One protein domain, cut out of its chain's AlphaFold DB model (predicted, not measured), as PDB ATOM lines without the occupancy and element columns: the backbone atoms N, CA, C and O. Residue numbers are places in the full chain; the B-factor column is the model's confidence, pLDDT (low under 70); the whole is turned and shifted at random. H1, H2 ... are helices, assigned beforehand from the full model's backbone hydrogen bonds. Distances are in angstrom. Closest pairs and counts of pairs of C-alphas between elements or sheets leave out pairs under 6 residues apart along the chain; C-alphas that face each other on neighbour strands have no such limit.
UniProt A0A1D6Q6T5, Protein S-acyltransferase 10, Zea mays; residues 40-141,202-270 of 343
ATOM      1  N   ALA A  40     199.533 164.262 246.534       38.16
ATOM      2  CA  ALA A  40     200.844 164.191 247.175       38.16
ATOM      3  C   ALA A  40     201.933 163.560 246.279       38.16
ATOM      4  O   ALA A  40     203.077 164.016 246.280       38.16
ATOM      5  N   LEU A  41     201.595 162.558 245.458       40.22
ATOM      6  CA  LEU A  41     202.545 161.943 244.525       40.22
ATOM      7  C   LEU A  41     202.977 162.902 243.403       40.22
ATOM      8  O   LEU A  41     204.132 162.849 242.983       40.22
ATOM      9  N   GLN A  42     202.081 163.792 242.955       41.19
ATOM     10  CA  GLN A  42     202.401 164.874 242.014       41.19
ATOM     11  C   GLN A  42     203.411 165.870 242.597       41.19
ATOM     12  O   GLN A  42     204.268 166.357 241.862       41.19
ATOM     13  N   VAL A  43     203.369 166.114 243.912       39.03
ATOM     14  CA  VAL A  43     204.325 166.999 244.597       39.03
ATOM     15  C   VAL A  43     205.739 166.408 244.610       39.03
ATOM     16  O   VAL A  43     206.713 167.143 244.479       39.03
ATOM     17  N   VAL A  44     205.860 165.079 244.692       36.72
ATOM     18  CA  VAL A  44     207.153 164.368 244.654       36.72
ATOM     19  C   VAL A  44     207.665 164.156 243.216       36.72
ATOM     20  O   VAL A  44     208.871 164.112 242.994       36.72
ATOM     21  N   HIS A  45     206.772 164.059 242.223       39.94
ATOM     22  CA  HIS A  45     207.100 163.763 240.815       39.94
ATOM     23  C   HIS A  45     207.160 164.998 239.895       39.94
ATOM     24  O   HIS A  45     207.165 164.848 238.671       39.94
ATOM     25  N   ALA A  46     207.241 166.208 240.457       36.91
ATOM     26  CA  ALA A  46     207.216 167.509 239.773       36.91
ATOM     27  C   ALA A  46     208.397 167.805 238.810       36.91
ATOM     28  O   ALA A  46     208.702 168.962 238.532       36.91
ATOM     29  N   GLY A  47     209.070 166.773 238.293       33.44
ATOM     30  CA  GLY A  47     210.126 166.854 237.283       33.44
ATOM     31  C   GLY A  47     209.814 166.147 235.956       33.44
ATOM     32  O   GLY A  47     210.652 166.190 235.060       33.44
ATOM     33  N   ALA A  48     208.652 165.497 235.794       32.28
ATOM     34  CA  ALA A  48     208.325 164.736 234.580       32.28
ATOM     35  C   ALA A  48     207.180 165.376 233.759       32.28
ATOM     36  O   ALA A  48     206.111 165.646 234.311       32.28
ATOM     37  N   PRO A  49     207.346 165.584 232.437       29.78
ATOM     38  CA  PRO A  49     206.292 166.125 231.584       29.78
ATOM     39  C   PRO A  49     205.191 165.077 231.363       29.78
ATOM     40  O   PRO A  49     205.394 164.092 230.656       29.78
ATOM     41  N   GLN A  50     204.002 165.282 231.937       37.59
ATOM     42  CA  GLN A  50     202.830 164.461 231.618       37.59
ATOM     43  C   GLN A  50     202.011 165.100 230.492       37.59
ATOM     44  O   GLN A  50     201.471 166.197 230.627       37.59
ATOM     45  N   ARG A  51     201.919 164.391 229.360       30.22
ATOM     46  CA  ARG A  51     201.047 164.727 228.226       30.22
ATOM     47  C   ARG A  51     199.596 164.400 228.595       30.22
ATOM     48  O   ARG A  51     199.344 163.350 229.179       30.22
ATOM     49  N   ALA A  52     198.687 165.313 228.242       34.47
ATOM     50  CA  ALA A  52     197.238 165.294 228.468       34.47
ATOM     51  C   ALA A  52     196.637 163.892 228.687       34.47
ATOM     52  O   ALA A  52     196.492 163.110 227.746       34.47
ATOM     53  N   GLN A  53     196.270 163.604 229.938       35.41
ATOM     54  CA  GLN A  53     195.455 162.447 230.290       35.41
ATOM     55  C   GLN A  53     194.077 162.618 229.637       35.41
ATOM     56  O   GLN A  53     193.462 163.682 229.750       35.41
ATOM     57  N   GLY A  54     193.622 161.606 228.895       35.34
ATOM     58  CA  GLY A  54     192.323 161.632 228.226       35.34
ATOM     59  C   GLY A  54     191.204 161.871 229.238       35.34
ATOM     60  O   GLY A  54     191.061 161.124 230.201       35.34
ATOM     61  N   SER A  55     190.426 162.933 229.037       43.31
ATOM     62  CA  SER A  55     189.239 163.194 229.858       43.31
ATOM     63  C   SER A  55     188.211 162.069 229.678       43.31
ATOM     64  O   SER A  55     188.155 161.484 228.598       43.31
ATOM     65  N   ILE A  56     187.370 161.805 230.688       41.97
ATOM     66  CA  ILE A  56     186.196 160.896 230.616       41.97
ATOM     67  C   ILE A  56     185.391 161.087 229.320       41.97
ATOM     68  O   ILE A  56     184.936 160.124 228.708       41.97
ATOM     69  N   TRP A  57     185.325 162.324 228.835       41.59
ATOM     70  CA  TRP A  57     184.672 162.691 227.589       41.59
ATOM     71  C   TRP A  57     185.294 162.085 226.330       41.59
ATOM     72  O   TRP A  57     184.563 161.755 225.403       41.59
ATOM     73  N   CYS A  58     186.613 161.869 226.291       40.03
ATOM     74  CA  CYS A  58     187.242 161.166 225.172       40.03
ATOM     75  C   CYS A  58     186.762 159.715 225.075       40.03
ATOM     76  O   CYS A  58     186.681 159.206 223.974       40.03
ATOM     77  N   PHE A  59     186.406 159.052 226.177       40.47
ATOM     78  CA  PHE A  59     185.917 157.668 226.143       40.47
ATOM     79  C   PHE A  59     184.447 157.567 225.763       40.47
ATOM     80  O   PHE A  59     184.103 156.767 224.899       40.47
ATOM     81  N   ILE A  60     183.605 158.420 226.358       42.59
ATOM     82  CA  ILE A  60     182.173 158.503 226.031       42.59
ATOM     83  C   ILE A  60     181.991 158.793 224.534       42.59
ATOM     84  O   ILE A  60     181.136 158.197 223.887       42.59
ATOM     85  N   VAL A  61     182.845 159.644 223.958       42.78
ATOM     86  CA  VAL A  61     182.801 159.975 222.528       42.78
ATOM     87  C   VAL A  61     183.533 158.949 221.649       42.78
ATOM     88  O   VAL A  61     183.122 158.743 220.513       42.78
ATOM     89  N   SER A  62     184.563 158.249 222.147       39.38
ATOM     90  CA  SER A  62     185.277 157.215 221.374       39.38
ATOM     91  C   SER A  62     184.608 155.835 221.347       39.38
ATOM     92  O   SER A  62     184.962 155.041 220.483       39.38
ATOM     93  N   MET A  63     183.676 155.514 222.253       40.41
ATOM     94  CA  MET A  63     183.074 154.169 222.332       40.41
ATOM     95  C   MET A  63     181.654 154.046 221.751       40.41
ATOM     96  O   MET A  63     181.100 152.950 221.804       40.41
ATOM     97  N   GLY A  64     181.039 155.107 221.207       42.53
ATOM     98  CA  GLY A  64     179.575 155.098 221.039       42.53
ATOM     99  C   GLY A  64     178.933 155.804 219.849       42.53
ATOM    100  O   GLY A  64     177.712 155.908 219.849       42.53
ATOM    101  N   PHE A  65     179.665 156.254 218.831       41.44
ATOM    102  CA  PHE A  65     179.018 156.769 217.620       41.44
ATOM    103  C   PHE A  65     179.449 155.939 216.421       41.44
ATOM    104  O   PHE A  65     180.624 155.924 216.066       41.44
ATOM    105  N   LEU A  66     178.479 155.226 215.833       41.97
ATOM    106  CA  LEU A  66     178.567 154.664 214.486       41.97
ATOM    107  C   LEU A  66     179.325 155.645 213.587       41.97
ATOM    108  O   LEU A  66     178.989 156.831 213.579       41.97
ATOM    109  N   ASP A  67     180.309 155.130 212.851       41.97
ATOM    110  CA  ASP A  67     181.062 155.775 211.769       41.97
ATOM    111  C   ASP A  67     180.127 156.305 210.657       41.97
ATOM    112  O   ASP A  67     180.138 155.868 209.511       41.97
ATOM    113  N   LEU A  68     179.271 157.268 210.982       44.00
ATOM    114  CA  LEU A  68     178.442 158.019 210.053       44.00
ATOM    115  C   LEU A  68     179.056 159.409 209.910       44.00
ATOM    116  O   LEU A  68     178.503 160.395 210.382       44.00
ATOM    117  N   GLY A  69     180.249 159.438 209.301       41.84
ATOM    118  CA  GLY A  69     180.831 160.481 208.434       41.84
ATOM    119  C   GLY A  69     180.967 161.939 208.906       41.84
ATOM    120  O   GLY A  69     181.907 162.610 208.493       41.84
ATOM    121  N   LEU A  70     180.085 162.459 209.757       41.72
ATOM    122  CA  LEU A  70     180.039 163.867 210.163       41.72
ATOM    123  C   LEU A  70     180.653 164.104 211.552       41.72
ATOM    124  O   LEU A  70     181.211 165.168 211.809       41.72
ATOM    125  N   TRP A  71     180.589 163.109 212.444       35.75
ATOM    126  CA  TRP A  71     181.150 163.194 213.802       35.75
ATOM    127  C   TRP A  71     182.623 162.767 213.889       35.75
ATOM    128  O   TRP A  71     183.353 163.285 214.735       35.75
ATOM    129  N   GLY A  72     183.102 161.924 212.965       38.34
ATOM    130  CA  GLY A  72     184.521 161.546 212.872       38.34
ATOM    131  C   GLY A  72     185.451 162.747 212.651       38.34
ATOM    132  O   GLY A  72     186.538 162.813 213.223       38.34
ATOM    133  N   PHE A  73     184.978 163.775 211.937       37.56
ATOM    134  CA  PHE A  73     185.755 164.987 211.661       37.56
ATOM    135  C   PHE A  73     186.027 165.839 212.918       37.56
ATOM    136  O   PHE A  73     187.055 166.512 213.012       37.56
ATOM    137  N   PHE A  74     185.132 165.793 213.915       34.00
ATOM    138  CA  PHE A  74     185.332 166.465 215.206       34.00
ATOM    139  C   PHE A  74     186.206 165.655 216.172       34.00
ATOM    140  O   PHE A  74     186.865 166.245 217.023       34.00
ATOM    141  N   ILE A  75     186.245 164.327 216.027       35.78
ATOM    142  CA  ILE A  75     187.051 163.421 216.863       35.78
ATOM    143  C   ILE A  75     188.542 163.507 216.498       35.78
ATOM    144  O   ILE A  75     189.405 163.428 217.375       35.78
ATOM    145  N   GLU A  76     188.863 163.738 215.223       38.00
ATOM    146  CA  GLU A  76     190.250 163.765 214.748       38.00
ATOM    147  C   GLU A  76     190.992 165.067 215.102       38.00
ATOM    148  O   GLU A  76     192.196 165.068 215.382       38.00
ATOM    149  N   ARG A  77     190.268 166.186 215.242       39.19
ATOM    150  CA  ARG A  77     190.800 167.382 215.907       39.19
ATOM    151  C   ARG A  77     190.495 167.292 217.393       39.19
ATOM    152  O   ARG A  77     189.403 167.656 217.806       39.19
ATOM    153  N   ARG A  78     191.489 166.900 218.201       48.44
ATOM    154  CA  ARG A  78     191.528 166.972 219.683       48.44
ATOM    155  C   ARG A  78     191.313 168.399 220.229       48.44
ATOM    156  O   ARG A  78     192.166 168.959 220.913       48.44
ATOM    157  N   SER A  79     190.189 169.017 219.899       49.09
ATOM    158  CA  SER A  79     189.785 170.338 220.337       49.09
ATOM    159  C   SER A  79     188.859 170.157 221.525       49.09
ATOM    160  O   SER A  79     187.755 169.628 221.396       49.09
ATOM    161  N   SER A  80     189.304 170.613 222.695       53.53
ATOM    162  CA  SER A  80     188.497 170.633 223.920       53.53
ATOM    163  C   SER A  80     187.181 171.400 223.748       53.53
ATOM    164  O   SER A  80     186.238 171.149 224.485       53.53
ATOM    165  N   LEU A  81     187.098 172.300 222.762       53.72
ATOM    166  CA  LEU A  81     185.873 172.990 222.365       53.72
ATOM    167  C   LEU A  81     184.903 172.092 221.587       53.72
ATOM    168  O   LEU A  81     183.711 172.148 221.854       53.72
ATOM    169  N   GLY A  82     185.385 171.252 220.665       60.59
ATOM    170  CA  GLY A  82     184.520 170.379 219.856       60.59
ATOM    171  C   GLY A  82     183.759 169.386 220.727       60.59
ATOM    172  O   GLY A  82     182.534 169.347 220.705       60.59
ATOM    173  N   LEU A  83     184.496 168.718 221.616       58.66
ATOM    174  CA  LEU A  83     183.945 167.829 222.636       58.66
ATOM    175  C   LEU A  83     182.914 168.532 223.527       58.66
ATOM    176  O   LEU A  83     181.991 167.889 224.011       58.66
ATOM    177  N   ARG A  84     183.051 169.854 223.720       68.06
ATOM    178  CA  ARG A  84     182.107 170.628 224.524       68.06
ATOM    179  C   ARG A  84     180.733 170.784 223.889       68.06
ATOM    180  O   ARG A  84     179.707 170.574 224.529       68.06
ATOM    181  N   PHE A  85     180.730 171.124 222.607       71.56
ATOM    182  CA  PHE A  85     179.503 171.271 221.832       71.56
ATOM    183  C   PHE A  85     178.792 169.938 221.612       71.56
ATOM    184  O   PHE A  85     177.568 169.886 221.673       71.56
ATOM    185  N   THR A  86     179.548 168.860 221.419       73.12
ATOM    186  CA  THR A  86     179.024 167.507 221.212       73.12
ATOM    187  C   THR A  86     178.090 167.055 222.338       73.12
ATOM    188  O   THR A  86     177.006 166.538 222.083       73.12
ATOM    189  N   VAL A  87     178.480 167.284 223.591       74.94
ATOM    190  CA  VAL A  87     177.717 166.841 224.769       74.94
ATOM    191  C   VAL A  87     176.452 167.655 224.963       74.94
ATOM    192  O   VAL A  87     175.395 167.097 225.249       74.94
ATOM    193  N   LEU A  88     176.559 168.974 224.793       82.12
ATOM    194  CA  LEU A  88     175.411 169.870 224.857       82.12
ATOM    195  C   LEU A  88     174.392 169.500 223.782       82.12
ATOM    196  O   LEU A  88     173.205 169.390 224.073       82.12
ATOM    197  N   LEU A  89     174.862 169.240 222.559       83.44
ATOM    198  CA  LEU A  89     174.010 168.801 221.460       83.44
ATOM    199  C   LEU A  89     173.333 167.464 221.776       83.44
ATOM    200  O   LEU A  89     172.143 167.318 221.517       83.44
ATOM    201  N   MET A  90     174.060 166.515 222.371       84.81
ATOM    202  CA  MET A  90     173.500 165.234 222.803       84.81
ATOM    203  C   MET A  90     172.363 165.431 223.817       84.81
ATOM    204  O   MET A  90     171.288 164.868 223.635       84.81
ATOM    205  N   HIS A  91     172.561 166.271 224.837       87.50
ATOM    206  CA  HIS A  91     171.529 166.575 225.833       87.50
ATOM    207  C   HIS A  91     170.306 167.236 225.202       87.50
ATOM    208  O   HIS A  91     169.187 166.794 225.434       87.50
ATOM    209  N   VAL A  92     170.510 168.247 224.355       88.56
ATOM    210  CA  VAL A  92     169.416 168.916 223.636       88.56
ATOM    211  C   VAL A  92     168.658 167.931 222.746       88.56
ATOM    212  O   VAL A  92     167.436 167.990 222.688       88.56
ATOM    213  N   MET A  93     169.354 167.002 222.088       90.25
ATOM    214  CA  MET A  93     168.732 165.985 221.245       90.25
ATOM    215  C   MET A  93     167.876 165.007 222.061       90.25
ATOM    216  O   MET A  93     166.714 164.815 221.718       90.25
ATOM    217  N   PHE A  94     168.410 164.402 223.129       91.56
ATOM    218  CA  PHE A  94     167.658 163.426 223.932       91.56
ATOM    219  C   PHE A  94     166.544 164.081 224.752       91.56
ATOM    220  O   PHE A  94     165.406 163.631 224.704       91.56
ATOM    221  N   VAL A  95     166.840 165.170 225.462       92.19
ATOM    222  CA  VAL A  95     165.840 165.886 226.265       92.19
ATOM    223  C   VAL A  95     164.799 166.541 225.356       92.19
ATOM    224  O   VAL A  95     163.605 166.431 225.606       92.19
ATOM    225  N   GLY A  96     165.222 167.179 224.261       90.25
ATOM    226  CA  GLY A  96     164.318 167.819 223.302       90.25
ATOM    227  C   GLY A  96     163.407 166.825 222.581       90.25
ATOM    228  O   GLY A  96     162.238 167.124 222.347       90.25
ATOM    229  N   ALA A  97     163.900 165.620 222.283       90.94
ATOM    230  CA  ALA A  97     163.082 164.574 221.683       90.94
ATOM    231  C   ALA A  97     161.929 164.126 222.594       90.94
ATOM    232  O   ALA A  97     160.872 163.802 222.062       90.94
ATOM    233  N   VAL A  98     162.058 164.190 223.928       90.81
ATOM    234  CA  VAL A  98     160.938 163.911 224.852       90.81
ATOM    235  C   VAL A  98     159.722 164.784 224.514       90.81
ATOM    236  O   VAL A  98     158.621 164.262 224.363       90.81
ATOM    237  N   PHE A  99     159.931 166.086 224.290       88.25
ATOM    238  CA  PHE A  99     158.861 167.040 223.961       88.25
ATOM    239  C   PHE A  99     158.238 166.816 222.578       88.25
ATOM    240  O   PHE A  99     157.083 167.161 222.353       88.25
ATOM    241  N   ILE A 100     158.992 166.250 221.633       88.19
ATOM    242  CA  ILE A 100     158.514 165.996 220.265       88.19
ATOM    243  C   ILE A 100     157.748 164.667 220.188       88.19
ATOM    244  O   ILE A 100     156.748 164.545 219.463       88.19
ATOM    245  N   LEU A 101     158.254 163.659 220.900       87.31
ATOM    246  CA  LEU A 101     157.767 162.288 220.854       87.31
ATOM    247  C   LEU A 101     156.531 162.078 221.725       87.31
ATOM    248  O   LEU A 101     155.636 161.354 221.297       87.31
ATOM    249  N   ASP A 102     156.450 162.718 222.891       86.00
ATOM    250  CA  ASP A 102     155.300 162.608 223.786       86.00
ATOM    251  C   ASP A 102     154.256 163.708 223.500       86.00
ATOM    252  O   ASP A 102     154.451 164.863 223.881       86.00
ATOM    253  N   PRO A 103     153.124 163.381 222.841       81.44
ATOM    254  CA  PRO A 103     152.068 164.354 222.571       81.44
ATOM    255  C   PRO A 103     151.290 164.753 223.833       81.44
ATOM    256  O   PRO A 103     150.596 165.764 223.819       81.44
ATOM    257  N   THR A 104     151.382 163.968 224.911       83.56
ATOM    258  CA  THR A 104     150.678 164.220 226.177       83.56
ATOM    259  C   THR A 104     151.490 165.077 227.138       83.56
ATOM    260  O   THR A 104     150.980 165.479 228.182       83.56
ATOM    261  N   LEU A 105     152.741 165.388 226.791       84.75
ATOM    262  CA  LEU A 105     153.644 166.113 227.674       84.75
ATOM    263  C   LEU A 105     153.136 167.519 228.005       84.75
ATOM    264  O   LEU A 105     153.266 167.949 229.145       84.75
ATOM    265  N   ASP A 106     152.521 168.208 227.041       83.69
ATOM    266  CA  ASP A 106     151.916 169.531 227.247       83.69
ATOM    267  C   ASP A 106     150.827 169.484 228.330       83.69
ATOM    268  O   ASP A 106     150.849 170.243 229.297       83.69
ATOM    269  N   TRP A 107     149.949 168.483 228.248       83.62
ATOM    270  CA  TRP A 107     148.944 168.224 229.275       83.62
ATOM    271  C   TRP A 107     149.576 167.885 230.633       83.62
ATOM    272  O   TRP A 107     149.195 168.456 231.654       83.62
ATOM    273  N   ARG A 108     150.597 167.016 230.656       83.12
ATOM    274  CA  ARG A 108     151.314 166.640 231.888       83.12
ATOM    275  C   ARG A 108     152.033 167.816 232.544       83.12
ATOM    276  O   ARG A 108     152.121 167.855 233.765       83.12
ATOM    277  N   ILE A 109     152.521 168.783 231.769       86.75
ATOM    278  CA  ILE A 109     153.108 170.019 232.305       86.75
ATOM    279  C   ILE A 109     152.059 170.818 233.087       86.75
ATOM    280  O   ILE A 109     152.397 171.446 234.091       86.75
ATOM    281  N   HIS A 110     150.797 170.782 232.658       86.75
ATOM    282  CA  HIS A 110     149.706 171.484 233.325       86.75
ATOM    283  C   HIS A 110     149.114 170.713 234.514       86.75
ATOM    284  O   HIS A 110     148.821 171.336 235.534       86.75
ATOM    285  N   GLU A 111     148.961 169.389 234.420       88.50
ATOM    286  CA  GLU A 111     148.410 168.576 235.517       88.50
ATOM    287  C   GLU A 111     149.437 168.223 236.596       88.50
ATOM    288  O   GLU A 111     149.135 168.271 237.789       88.50
ATOM    289  N   GLU A 112     150.671 167.916 236.198       87.88
ATOM    290  CA  GLU A 112     151.756 167.493 237.087       87.88
ATOM    291  C   GLU A 112     153.005 168.381 236.914       87.88
ATOM    292  O   GLU A 112     154.109 167.887 236.645       87.88
ATOM    293  N   PRO A 113     152.887 169.710 237.123       88.88
ATOM    294  CA  PRO A 113     153.979 170.655 236.880       88.88
ATOM    295  C   PRO A 113     155.222 170.339 237.713       88.88
ATOM    296  O   PRO A 113     156.346 170.619 237.301       88.88
ATOM    297  N   TRP A 114     155.042 169.728 238.886       91.06
ATOM    298  CA  TRP A 114     156.135 169.362 239.781       91.06
ATOM    299  C   TRP A 114     157.024 168.264 239.198       91.06
ATOM    300  O   TRP A 114     158.241 168.339 239.337       91.06
ATOM    301  N   TYR A 115     156.444 167.265 238.530       89.69
ATOM    302  CA  TYR A 115     157.193 166.130 237.995       89.69
ATOM    303  C   TYR A 115     158.074 166.561 236.816       89.69
ATOM    304  O   TYR A 115     159.292 166.369 236.839       89.69
ATOM    305  N   ILE A 116     157.477 167.242 235.831       90.12
ATOM    306  CA  ILE A 116     158.214 167.771 234.675       90.12
ATOM    307  C   ILE A 116     159.139 168.927 235.086       90.12
ATOM    308  O   ILE A 116     160.252 169.045 234.572       90.12
ATOM    309  N   GLY A 117     158.735 169.740 236.064       90.75
ATOM    310  CA  GLY A 117     159.565 170.797 236.636       90.75
ATOM    311  C   GLY A 117     160.831 170.262 237.311       90.75
ATOM    312  O   GLY A 117     161.917 170.781 237.059       90.75
ATOM    313  N   LEU A 118     160.728 169.194 238.111       93.81
ATOM    314  CA  LEU A 118     161.888 168.536 238.728       93.81
ATOM    315  C   LEU A 118     162.834 167.945 237.680       93.81
ATOM    316  O   LEU A 118     164.049 168.104 237.804       93.81
ATOM    317  N   TYR A 119     162.293 167.327 236.629       92.88
ATOM    318  CA  TYR A 119     163.092 166.857 235.497       92.88
ATOM    319  C   TYR A 119     163.844 168.012 234.814       92.88
ATOM    320  O   TYR A 119     165.049 167.919 234.585       92.88
ATOM    321  N   GLY A 120     163.175 169.143 234.563       91.44
ATOM    322  CA  GLY A 120     163.803 170.341 233.998       91.44
ATOM    323  C   GLY A 120     164.902 170.934 234.890       91.44
ATOM    324  O   GLY A 120     165.954 171.333 234.390       91.44
ATOM    325  N   VAL A 121     164.702 170.946 236.213       93.50
ATOM    326  CA  VAL A 121     165.735 171.359 237.178       93.50
ATOM    327  C   VAL A 121     166.938 170.422 237.116       93.50
ATOM    328  O   VAL A 121     168.067 170.905 237.086       93.50
ATOM    329  N   LEU A 122     166.720 169.108 237.045       92.25
ATOM    330  CA  LEU A 122     167.799 168.131 236.917       92.25
ATOM    331  C   LEU A 122     168.606 168.347 235.628       92.25
ATOM    332  O   LEU A 122     169.829 168.360 235.679       92.25
ATOM    333  N   VAL A 123     167.944 168.601 234.493       91.31
ATOM    334  CA  VAL A 123     168.619 168.959 233.230       91.31
ATOM    335  C   VAL A 123     169.445 170.241 233.380       91.31
ATOM    336  O   VAL A 123     170.565 170.330 232.882       91.31
ATOM    337  N   LEU A 124     168.917 171.262 234.057       90.25
ATOM    338  CA  LEU A 124     169.660 172.503 234.270       90.25
ATOM    339  C   LEU A 124     170.902 172.269 235.137       90.25
ATOM    340  O   LEU A 124     171.978 172.778 234.820       90.25
ATOM    341  N   LEU A 125     170.758 171.506 236.219       88.56
ATOM    342  CA  LEU A 125     171.861 171.193 237.117       88.56
ATOM    343  C   LEU A 125     172.941 170.363 236.405       88.56
ATOM    344  O   LEU A 125     174.112 170.741 236.492       88.56
ATOM    345  N   THR A 126     172.580 169.357 235.596       86.12
ATOM    346  CA  THR A 126     173.566 168.597 234.804       86.12
ATOM    347  C   THR A 126     174.307 169.481 233.809       86.12
ATOM    348  O   THR A 126     175.524 169.355 233.673       86.12
ATOM    349  N   LEU A 127     173.626 170.431 233.160       83.94
ATOM    350  CA  LEU A 127     174.266 171.395 232.262       83.94
ATOM    351  C   LEU A 127     175.221 172.333 233.013       83.94
ATOM    352  O   LEU A 127     176.354 172.543 232.575       83.94
ATOM    353  N   VAL A 128     174.811 172.881 234.158       82.88
ATOM    354  CA  VAL A 128     175.678 173.733 234.991       82.88
ATOM    355  C   VAL A 128     176.909 172.953 235.459       82.88
ATOM    356  O   VAL A 128     178.042 173.427 235.325       82.88
ATOM    357  N   GLN A 129     176.705 171.728 235.938       76.75
ATOM    358  CA  GLN A 129     177.765 170.836 236.389       76.75
ATOM    359  C   GLN A 129     178.702 170.443 235.242       76.75
ATOM    360  O   GLN A 129     179.924 170.370 235.424       76.75
ATOM    361  N   TYR A 130     178.150 170.249 234.045       73.81
ATOM    362  CA  TYR A 130     178.900 170.013 232.826       73.81
ATOM    363  C   TYR A 130     179.833 171.180 232.512       73.81
ATOM    364  O   TYR A 130     181.031 170.970 232.333       73.81
ATOM    365  N   PHE A 131     179.332 172.418 232.504       72.62
ATOM    366  CA  PHE A 131     180.162 173.596 232.249       72.62
ATOM    367  C   PHE A 131     181.237 173.792 233.316       72.62
ATOM    368  O   PHE A 131     182.382 174.105 232.976       72.62
ATOM    369  N   TYR A 132     180.912 173.547 234.585       66.50
ATOM    370  CA  TYR A 132     181.882 173.602 235.677       66.50
ATOM    371  C   TYR A 132     183.007 172.570 235.485       66.50
ATOM    372  O   TYR A 132     184.201 172.876 235.576       66.50
ATOM    373  N   THR A 133     182.636 171.334 235.151       64.06
ATOM    374  CA  THR A 133     183.577 170.223 234.959       64.06
ATOM    375  C   THR A 133     184.393 170.391 233.676       64.06
ATOM    376  O   THR A 133     185.606 170.200 233.679       64.06
ATOM    377  N   ALA A 134     183.764 170.806 232.578       57.53
ATOM    378  CA  ALA A 134     184.417 171.020 231.294       57.53
ATOM    379  C   ALA A 134     185.321 172.259 231.304       57.53
ATOM    380  O   ALA A 134     186.360 172.248 230.644       57.53
ATOM    381  N   GLY A 135     184.955 173.311 232.044       51.44
ATOM    382  CA  GLY A 135     185.744 174.531 232.246       51.44
ATOM    383  C   GLY A 135     187.013 174.325 233.079       51.44
ATOM    384  O   GLY A 135     187.950 175.117 232.967       51.44
ATOM    385  N   SER A 136     187.090 173.225 233.831       49.25
ATOM    386  CA  SER A 136     188.275 172.806 234.586       49.25
ATOM    387  C   SER A 136     189.365 172.287 233.625       49.25
ATOM    388  O   SER A 136     189.480 171.093 233.359       49.25
ATOM    389  N   SER A 137     190.128 173.198 233.012       41.09
ATOM    390  CA  SER A 137     191.125 172.877 231.977       41.09
ATOM    391  C   SER A 137     192.351 172.131 232.540       41.09
ATOM    392  O   SER A 137     192.957 172.616 233.495       41.09
ATOM    393  N   PRO A 138     192.828 171.037 231.905       41.81
ATOM    394  CA  PRO A 138     194.107 170.403 232.251       41.81
ATOM    395  C   PRO A 138     195.338 171.262 231.881       41.81
ATOM    396  O   PRO A 138     196.462 170.904 232.223       41.81
ATOM    397  N   GLY A 139     195.148 172.384 231.170       36.00
ATOM    398  CA  GLY A 139     196.227 173.239 230.654       36.00
ATOM    399  C   GLY A 139     196.952 174.083 231.708       36.00
ATOM    400  O   GLY A 139     198.162 174.258 231.603       36.00
ATOM    401  N   TYR A 140     196.261 174.517 232.768       40.22
ATOM    402  CA  TYR A 140     196.851 175.350 233.832       40.22
ATOM    403  C   TYR A 140     198.032 174.677 234.537       40.22
ATOM    404  O   TYR A 140     198.959 175.324 235.012       40.22
ATOM    405  N   VAL A 141     198.018 173.351 234.562       43.47
ATOM    406  CA  VAL A 141     199.012 172.530 235.250       43.47
ATOM    407  C   VAL A 141     200.297 172.460 234.441       43.47
ATOM    408  O   VAL A 141     201.376 172.439 235.017       43.47
ATOM    409  N   PRO A 202     189.049 170.606 245.118       42.69
ATOM    410  CA  PRO A 202     188.882 169.269 245.668       42.69
ATOM    411  C   PRO A 202     187.923 168.492 244.765       42.69
ATOM    412  O   PRO A 202     186.861 168.994 244.412       42.69
ATOM    413  N   GLY A 203     188.338 167.300 244.328       43.31
ATOM    414  CA  GLY A 203     187.650 166.472 243.328       43.31
ATOM    415  C   GLY A 203     186.297 165.907 243.783       43.31
ATOM    416  O   GLY A 203     186.012 164.727 243.571       43.31
ATOM    417  N   SER A 204     185.475 166.699 244.469       47.69
ATOM    418  CA  SER A 204     184.084 166.407 244.803       47.69
ATOM    419  C   SER A 204     183.194 166.426 243.561       47.69
ATOM    420  O   SER A 204     182.275 165.623 243.464       47.69
ATOM    421  N   ASN A 205     183.481 167.277 242.574       52.78
ATOM    422  CA  ASN A 205     182.470 167.655 241.579       52.78
ATOM    423  C   ASN A 205     182.252 166.621 240.461       52.78
ATOM    424  O   ASN A 205     181.137 166.474 239.971       52.78
ATOM    425  N   SER A 206     183.264 165.833 240.099       55.75
ATOM    426  CA  SER A 206     183.141 164.838 239.022       55.75
ATOM    427  C   SER A 206     182.308 163.603 239.395       55.75
ATOM    428  O   SER A 206     181.905 162.854 238.513       55.75
ATOM    429  N   ARG A 207     182.033 163.373 240.684       61.31
ATOM    430  CA  ARG A 207     181.312 162.182 241.177       61.31
ATOM    431  C   ARG A 207     179.818 162.417 241.320       61.31
ATOM    432  O   ARG A 207     179.017 161.576 240.912       61.31
ATOM    433  N   TRP A 208     179.468 163.593 241.832       69.88
ATOM    434  CA  TRP A 208     178.104 164.101 241.772       69.88
ATOM    435  C   TRP A 208     177.644 164.200 240.320       69.88
ATOM    436  O   TRP A 208     176.569 163.711 240.018       69.88
ATOM    437  N   TYR A 209     178.526 164.638 239.412       74.19
ATOM    438  CA  TYR A 209     178.245 164.675 237.978       74.19
ATOM    439  C   TYR A 209     177.830 163.311 237.391       74.19
ATOM    440  O   TYR A 209     176.767 163.211 236.794       74.19
ATOM    441  N   ILE A 210     178.615 162.238 237.589       77.88
ATOM    442  CA  ILE A 210     178.275 160.906 237.035       77.88
ATOM    443  C   ILE A 210     176.974 160.366 237.641       77.88
ATOM    444  O   ILE A 210     176.189 159.714 236.954       77.88
ATOM    445  N   SER A 211     176.741 160.623 238.929       81.81
ATOM    446  CA  SER A 211     175.516 160.186 239.609       81.81
ATOM    447  C   SER A 211     174.294 160.924 239.063       81.81
ATOM    448  O   SER A 211     173.274 160.309 238.775       81.81
ATOM    449  N   GLU A 212     174.420 162.231 238.867       85.94
ATOM    450  CA  GLU A 212     173.375 163.096 238.337       85.94
ATOM    451  C   GLU A 212     173.045 162.785 236.870       85.94
ATOM    452  O   GLU A 212     171.877 162.611 236.528       85.94
ATOM    453  N   GLU A 213     174.069 162.596 236.033       87.62
ATOM    454  CA  GLU A 213     173.935 162.150 234.640       87.62
ATOM    455  C   GLU A 213     173.186 160.810 234.562       87.62
ATOM    456  O   GLU A 213     172.268 160.637 233.764       87.62
ATOM    457  N   THR A 214     173.531 159.862 235.443       89.50
ATOM    458  CA  THR A 214     172.884 158.542 235.498       89.50
ATOM    459  C   THR A 214     171.399 158.664 235.848       89.50
ATOM    460  O   THR A 214     170.565 158.028 235.203       89.50
ATOM    461  N   ILE A 215     171.055 159.498 236.838       92.38
ATOM    462  CA  ILE A 215     169.659 159.756 237.226       92.38
ATOM    463  C   ILE A 215     168.900 160.395 236.057       92.38
ATOM    464  O   ILE A 215     167.795 159.954 235.742       92.38
ATOM    465  N   LEU A 216     169.501 161.373 235.370       93.56
ATOM    466  CA  LEU A 216     168.891 162.030 234.217       93.56
ATOM    467  C   LEU A 216     168.638 161.050 233.061       93.56
ATOM    468  O   LEU A 216     167.553 161.059 232.472       93.56
ATOM    469  N   CYS A 217     169.599 160.174 232.751       93.50
ATOM    470  CA  CYS A 217     169.440 159.152 231.717       93.50
ATOM    471  C   CYS A 217     168.338 158.143 232.063       93.50
ATOM    472  O   CYS A 217     167.530 157.819 231.193       93.50
ATOM    473  N   ILE A 218     168.268 157.672 233.315       94.44
ATOM    474  CA  ILE A 218     167.207 156.758 233.769       94.44
ATOM    475  C   ILE A 218     165.841 157.432 233.638       94.44
ATOM    476  O   ILE A 218     164.927 156.843 233.065       94.44
ATOM    477  N   TRP A 219     165.706 158.671 234.117       95.88
ATOM    478  CA  TRP A 219     164.445 159.408 234.038       95.88
ATOM    479  C   TRP A 219     164.018 159.622 232.579       95.88
ATOM    480  O   TRP A 219     162.884 159.332 232.212       95.88
ATOM    481  N   THR A 220     164.944 160.032 231.710       94.88
ATOM    482  CA  THR A 220     164.671 160.205 230.273       94.88
ATOM    483  C   THR A 220     164.238 158.888 229.613       94.88
ATOM    484  O   THR A 220     163.310 158.877 228.806       94.88
ATOM    485  N   ALA A 221     164.848 157.758 229.990       95.38
ATOM    486  CA  ALA A 221     164.447 156.443 229.495       95.38
ATOM    487  C   ALA A 221     163.032 156.057 229.955       95.38
ATOM    488  O   ALA A 221     162.275 155.492 229.166       95.38
ATOM    489  N   VAL A 222     162.652 156.389 231.194       94.69
ATOM    490  CA  VAL A 222     161.281 156.196 231.694       94.69
ATOM    491  C   VAL A 222     160.285 157.004 230.859       94.69
ATOM    492  O   VAL A 222     159.313 156.426 230.381       94.69
ATOM    493  N   LEU A 223     160.566 158.283 230.581       92.94
ATOM    494  CA  LEU A 223     159.705 159.129 229.738       92.94
ATOM    495  C   LEU A 223     159.555 158.577 228.314       92.94
ATOM    496  O   LEU A 223     158.459 158.575 227.761       92.94
ATOM    497  N   TYR A 224     160.629 158.048 227.724       93.88
ATOM    498  CA  TYR A 224     160.554 157.370 226.426       93.88
ATOM    499  C   TYR A 224     159.703 156.099 226.471       93.88
ATOM    500  O   TYR A 224     158.902 155.870 225.568       93.88
ATOM    501  N   ILE A 225     159.846 155.273 227.509       93.19
ATOM    502  CA  ILE A 225     159.035 154.059 227.669       93.19
ATOM    503  C   ILE A 225     157.559 154.419 227.850       93.19
ATOM    504  O   ILE A 225     156.704 153.764 227.259       93.19
ATOM    505  N   GLU A 226     157.250 155.447 228.641       91.25
ATOM    506  CA  GLU A 226     155.884 155.945 228.806       91.25
ATOM    507  C   GLU A 226     155.322 156.449 227.480       91.25
ATOM    508  O   GLU A 226     154.273 155.975 227.055       91.25
ATOM    509  N   SER A 227     156.061 157.307 226.772       89.19
ATOM    510  CA  SER A 227     155.687 157.814 225.449       89.19
ATOM    511  C   SER A 227     155.380 156.685 224.457       89.19
ATOM    512  O   SER A 227     154.367 156.742 223.761       89.19
ATOM    513  N   LEU A 228     156.194 155.623 224.430       90.00
ATOM    514  CA  LEU A 228     155.991 154.458 223.559       90.00
ATOM    515  C   LEU A 228     154.803 153.581 223.980       90.00
ATOM    516  O   LEU A 228     154.160 152.991 223.117       90.00
ATOM    517  N   ARG A 229     154.507 153.484 225.282       90.44
ATOM    518  CA  ARG A 229     153.375 152.701 225.813       90.44
ATOM    519  C   ARG A 229     152.029 153.404 225.684       90.44
ATOM    520  O   ARG A 229     151.006 152.730 225.767       90.44
ATOM    521  N   LEU A 230     152.022 154.727 225.541       85.94
ATOM    522  CA  LEU A 230     150.795 155.491 225.353       85.94
ATOM    523  C   LEU A 230     150.141 155.115 224.020       85.94
ATOM    524  O   LEU A 230     150.707 155.349 222.948       85.94
ATOM    525  N   ASP A 231     148.937 154.558 224.119       76.19
ATOM    526  CA  ASP A 231     148.073 154.208 222.992       76.19
ATOM    527  C   ASP A 231     147.229 155.428 222.597       76.19
ATOM    528  O   ASP A 231     146.048 155.548 222.913       76.19
ATOM    529  N   VAL A 232     147.905 156.417 222.012       81.25
ATOM    530  CA  VAL A 232     147.309 157.653 221.487       81.25
ATOM    531  C   VAL A 232     147.558 157.687 219.986       81.25
ATOM    532  O   VAL A 232     148.628 157.268 219.544       81.25
ATOM    533  N   ASP A 233     146.621 158.248 219.216       78.69
ATOM    534  CA  ASP A 233     146.775 158.506 217.780       78.69
ATOM    535  C   ASP A 233     147.943 159.479 217.511       78.69
ATOM    536  O   ASP A 233     147.782 160.691 217.350       78.69
ATOM    537  N   LYS A 234     149.165 158.943 217.486       82.69
ATOM    538  CA  LYS A 234     150.406 159.629 217.123       82.69
ATOM    539  C   LYS A 234     150.875 159.146 215.758       82.69
ATOM    540  O   LYS A 234     150.569 158.047 215.306       82.69
ATOM    541  N   ALA A 235     151.649 159.981 215.074       88.19
ATOM    542  CA  ALA A 235     152.235 159.581 213.804       88.19
ATOM    543  C   ALA A 235     153.190 158.390 214.009       88.19
ATOM    544  O   ALA A 235     154.070 158.455 214.865       88.19
ATOM    545  N   TRP A 236     153.063 157.348 213.182       85.25
ATOM    546  CA  TRP A 236     153.844 156.100 213.274       85.25
ATOM    547  C   TRP A 236     155.366 156.314 213.358       85.25
ATOM    548  O   TRP A 236     156.085 155.541 213.989       85.25
ATOM    549  N   TRP A 237     155.876 157.379 212.727       89.31
ATOM    550  CA  TRP A 237     157.306 157.685 212.717       89.31
ATOM    551  C   TRP A 237     157.824 158.093 214.100       89.31
ATOM    552  O   TRP A 237     159.006 157.902 214.372       89.31
ATOM    553  N   LYS A 238     156.963 158.621 214.983       89.81
ATOM    554  CA  LYS A 238     157.345 158.994 216.350       89.81
ATOM    555  C   LYS A 238     157.727 157.765 217.164       89.81
ATOM    556  O   LYS A 238     158.764 157.781 217.813       89.81
ATOM    557  N   ASP A 239     156.969 156.677 217.053       89.75
ATOM    558  CA  ASP A 239     157.307 155.426 217.738       89.75
ATOM    559  C   ASP A 239     158.586 154.812 217.200       89.75
ATOM    560  O   ASP A 239     159.460 154.413 217.965       89.75
ATOM    561  N   PHE A 240     158.741 154.808 215.878       90.56
ATOM    562  CA  PHE A 240     159.959 154.317 215.247       90.56
ATOM    563  C   PHE A 240     161.204 155.092 215.714       90.56
ATOM    564  O   PHE A 240     162.193 154.491 216.138       90.56
ATOM    565  N   VAL A 241     161.146 156.428 215.700       92.00
ATOM    566  CA  VAL A 241     162.236 157.289 216.186       92.00
ATOM    567  C   VAL A 241     162.452 157.113 217.690       92.00
ATOM    568  O   VAL A 241     163.597 157.015 218.131       92.00
ATOM    569  N   GLY A 242     161.377 157.021 218.475       91.62
ATOM    570  CA  GLY A 242     161.434 156.805 219.918       91.62
ATOM    571  C   GLY A 242     162.115 155.491 220.292       91.62
ATOM    572  O   GLY A 242     162.971 155.484 221.173       91.62
ATOM    573  N   VAL A 243     161.828 154.398 219.580       93.06
ATOM    574  CA  VAL A 243     162.493 153.099 219.784       93.06
ATOM    575  C   VAL A 243     163.991 153.187 219.482       93.06
ATOM    576  O   VAL A 243     164.798 152.678 220.260       93.06
ATOM    577  N   ILE A 244     164.383 153.860 218.394       93.38
ATOM    578  CA  ILE A 244     165.801 154.046 218.045       93.38
ATOM    579  C   ILE A 244     166.520 154.865 219.122       93.38
ATOM    580  O   ILE A 244     167.569 154.448 219.613       93.38
ATOM    581  N   LEU A 245     165.957 156.008 219.517       92.62
ATOM    582  CA  LEU A 245     166.553 156.861 220.546       92.62
ATOM    583  C   LEU A 245     166.618 156.151 221.902       92.62
ATOM    584  O   LEU A 245     167.627 156.271 222.592       92.62
ATOM    585  N   LEU A 246     165.600 155.367 222.266       94.44
ATOM    586  CA  LEU A 246     165.613 154.552 223.478       94.44
ATOM    587  C   LEU A 246     166.716 153.490 223.436       94.44
ATOM    588  O   LEU A 246     167.429 153.326 224.422       94.44
ATOM    589  N   ALA A 247     166.911 152.804 222.307       93.19
ATOM    590  CA  ALA A 247     167.981 151.819 222.166       93.19
ATOM    591  C   ALA A 247     169.373 152.451 222.345       93.19
ATOM    592  O   ALA A 247     170.205 151.916 223.080       93.19
ATOM    593  N   VAL A 248     169.611 153.619 221.735       90.88
ATOM    594  CA  VAL A 248     170.869 154.369 221.906       90.88
ATOM    595  C   VAL A 248     171.034 154.837 223.356       90.88
ATOM    596  O   VAL A 248     172.110 154.681 223.931       90.88
ATOM    597  N   LEU A 249     169.973 155.360 223.978       92.38
ATOM    598  CA  LEU A 249     170.000 155.809 225.369       92.38
ATOM    599  C   LEU A 249     170.292 154.655 226.340       92.38
ATOM    600  O   LEU A 249     171.094 154.825 227.254       92.38
ATOM    601  N   ILE A 250     169.703 153.473 226.127       92.62
ATOM    602  CA  ILE A 250     169.978 152.268 226.927       92.62
ATOM    603  C   ILE A 250     171.441 151.849 226.782       92.62
ATOM    604  O   ILE A 250     172.088 151.542 227.783       92.62
ATOM    605  N   PHE A 251     171.982 151.861 225.562       89.50
ATOM    606  CA  PHE A 251     173.393 151.554 225.335       89.50
ATOM    607  C   PHE A 251     174.298 152.503 226.129       89.50
ATOM    608  O   PHE A 251     175.153 152.036 226.880       89.50
ATOM    609  N   ILE A 252     174.060 153.817 226.052       87.12
ATOM    610  CA  ILE A 252     174.798 154.828 226.829       87.12
ATOM    611  C   ILE A 252     174.642 154.583 228.337       87.12
ATOM    612  O   ILE A 252     175.632 154.590 229.073       87.12
ATOM    613  N   LEU A 253     173.419 154.312 228.799       89.19
ATOM    614  CA  LEU A 253     173.114 154.063 230.205       89.19
ATOM    615  C   LEU A 253     173.884 152.857 230.759       89.19
ATOM    616  O   LEU A 253     174.367 152.923 231.886       89.19
ATOM    617  N   ILE A 254     174.067 151.786 229.980       88.19
ATOM    618  CA  ILE A 254     174.877 150.631 230.399       88.19
ATOM    619  C   ILE A 254     176.310 151.068 230.727       88.19
ATOM    620  O   ILE A 254     176.826 150.720 231.791       88.19
ATOM    621  N   PHE A 255     176.952 151.868 229.871       83.62
ATOM    622  CA  PHE A 255     178.308 152.361 230.143       83.62
ATOM    623  C   PHE A 255     178.355 153.308 231.339       83.62
ATOM    624  O   PHE A 255     179.274 153.200 232.152       83.62
ATOM    625  N   LEU A 256     177.373 154.204 231.476       85.56
ATOM    626  CA  LEU A 256     177.281 155.108 232.624       85.56
ATOM    627  C   LEU A 256     177.134 154.335 233.937       85.56
ATOM    628  O   LEU A 256     177.839 154.633 234.898       85.56
ATOM    629  N   LEU A 257     176.300 153.292 233.964       86.19
ATOM    630  CA  LEU A 257     176.127 152.432 235.133       86.19
ATOM    631  C   LEU A 257     177.402 151.657 235.468       86.19
ATOM    632  O   LEU A 257     177.806 151.625 236.628       86.19
ATOM    633  N   LEU A 258     178.077 151.073 234.473       84.69
ATOM    634  CA  LEU A 258     179.362 150.398 234.687       84.69
ATOM    635  C   LEU A 258     180.417 151.363 235.246       84.69
ATOM    636  O   LEU A 258     181.146 151.018 236.177       84.69
ATOM    637  N   LEU A 259     180.472 152.585 234.714       79.56
ATOM    638  CA  LEU A 259     181.382 153.626 235.175       79.56
ATOM    639  C   LEU A 259     181.045 154.073 236.605       79.56
ATOM    640  O   LEU A 259     181.939 154.200 237.442       79.56
ATOM    641  N   TRP A 260     179.763 154.259 236.912       81.56
ATOM    642  CA  TRP A 260     179.283 154.608 238.246       81.56
ATOM    643  C   TRP A 260     179.603 153.512 239.275       81.56
ATOM    644  O   TRP A 260     180.120 153.810 240.356       81.56
ATOM    645  N   LEU A 261     179.397 152.237 238.924       84.38
ATOM    646  CA  LEU A 261     179.771 151.091 239.759       84.38
ATOM    647  C   LEU A 261     181.281 151.035 239.997       84.38
ATOM    648  O   LEU A 261     181.724 150.846 241.130       84.38
ATOM    649  N   PHE A 262     182.082 151.252 238.955       81.12
ATOM    650  CA  PHE A 262     183.535 151.297 239.078       81.12
ATOM    651  C   PHE A 262     184.000 152.437 239.998       81.12
ATOM    652  O   PHE A 262     184.851 152.228 240.864       81.12
ATOM    653  N   HIS A 263     183.405 153.629 239.881       73.88
ATOM    654  CA  HIS A 263     183.700 154.748 240.777       73.88
ATOM    655  C   HIS A 263     183.244 154.503 242.219       73.88
ATOM    656  O   HIS A 263     183.922 154.933 243.152       73.88
ATOM    657  N   SER A 264     182.145 153.777 242.410       79.69
ATOM    658  CA  SER A 264     181.674 153.349 243.730       79.69
ATOM    659  C   SER A 264     182.620 152.322 244.357       79.69
ATOM    660  O   SER A 264     182.926 152.399 245.545       79.69
ATOM    661  N   TYR A 265     183.162 151.402 243.554       81.12
ATOM    662  CA  TYR A 265     184.158 150.430 243.999       81.12
ATOM    663  C   TYR A 265     185.433 151.112 244.509       81.12
ATOM    664  O   TYR A 265     185.842 150.870 245.645       81.12
ATOM    665  N   ILE A 266     186.032 152.010 243.716       76.69
ATOM    666  CA  ILE A 266     187.264 152.707 244.131       76.69
ATOM    667  C   ILE A 266     187.032 153.637 245.334       76.69
ATOM    668  O   ILE A 266     187.947 153.852 246.126       76.69
ATOM    669  N   ALA A 267     185.808 154.153 245.501       73.75
ATOM    670  CA  ALA A 267     185.414 154.948 246.662       73.75
ATOM    671  C   ALA A 267     185.471 154.128 247.949       73.75
ATOM    672  O   ALA A 267     186.067 154.544 248.939       73.75
ATOM    673  N   VAL A 268     184.862 152.941 247.918       75.25
ATOM    674  CA  VAL A 268     184.773 152.043 249.069       75.25
ATOM    675  C   VAL A 268     186.140 151.482 249.447       75.25
ATOM    676  O   VAL A 268     186.410 151.297 250.632       75.25
ATOM    677  N   THR A 269     187.020 151.238 248.477       73.12
ATOM    678  CA  THR A 269     188.367 150.707 248.729       73.12
ATOM    679  C   THR A 269     189.417 151.794 248.976       73.12
ATOM    680  O   THR A 269     190.562 151.464 249.283       73.12
ATOM    681  N   ASN A 270     189.035 153.076 248.885       72.31
ATOM    682  CA  ASN A 270     189.933 154.236 248.925       72.31
ATOM    683  C   ASN A 270     191.147 154.068 247.998       72.31
ATOM    684  O   ASN A 270     192.291 154.339 248.366       72.31
TER     685      ASN A 270
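What this domain is: This is residues 40 to 141 and 202 to 270 of the 343 residues of the protein "Protein S-acyltransferase 10" of Zea mays (UniProt A0A1D6Q6T5). Three long helices, H4, H6 and H7, run up and down in a bundle, and the still longer H8 folds back along H7 and crosses H4 near the far end of H4. Short H2 and H3 pack at the near end of H4, short H5 makes the turn from H4 to H6, and a thin arm, residues 40 to 49 with H1, sticks out. The printed part has 171 residues with eight named helices, H1 to H8 in chain order, and no named strand: the class is all helix. It is elongated, 67 by 37 by 25 A, and only just loose, close to compact, with a radius of gyration of the C-alphas of 18.9 A.

How they stand to each other: Begin at H1, residues 40 to 44, which touches no helix. Next find H2, residues 56 to 62, and H4, residues 80 to 101: they only just touch, with 3 pairs of C-alphas within 8 A, closest at Trp 57 and Leu 83, 7.2 A, and are about perpendicular at 73 degrees. H3, residues 72 to 76, touches H4 only at the corner, the C-alphas of Phe 74 and Gly 82 being closest at 6.1 A. H5, residues 105 to 111, only just touches H6, residues 113 to 135, and only at the corner, with 3 pairs of C-alphas within 8 A, the closest being Ile 109 and Ile 116, 6.1 A. H4 and H6 are close but not clearly touching, the closest C-alphas being those of Arg 84 and Ala 134, 7.2 A, at a shallow tilt of 10 degrees, opposite ways. H7, residues 205 to 229, touches H6 at a steep tilt of 39 degrees, opposite ways, closest at the C-alphas of Gln 129 and Tyr 209, 6.4 A. H4 touches H7 with residues 94 to 101 alone, the C-alphas of Val 98 and Tyr 224 being closest at 6.7 A. H8, residues 236 to 269, forms a helical hairpin with H7, at a shallow tilt of 29 degrees, with Leu 228 and Asp 239 closest at 6.0 A between C-alphas. H4, the hub, also touches H8 at a steep tilt of 52 degrees, closest at the C-alphas of Leu 101 and Lys 238, 5.6 A; H6 and H8 are apart. Every O i to N i+4 pair is within hydrogen-bond range in H1, H2, H3, H5, H6, H7 and H8; in H4 14 of 18 are.

Where its parts are: Find C-alpha 40 at (200.844, 164.191, 247.175), where H1 begins. H4 starts at (188.497, 170.633, 223.920) and runs 32.0 A; H6 runs 32.3 A, H7 36.3 A, and H8 49.8 A to C-alpha 269 at (188.367, 150.707, 248.729).

The domain as a whole: The C-alphas of Gly 47 and Asp 233 are the two farthest apart, 66.8 A. Residues 142 to 201 are not printed, and C-alphas 141 and 202 stand 14.9 A apart across the cut. H1 to H2 is a long link. Confidence is low, under 70, in residues 40 to 84, 132 to 141 and 202 to 208.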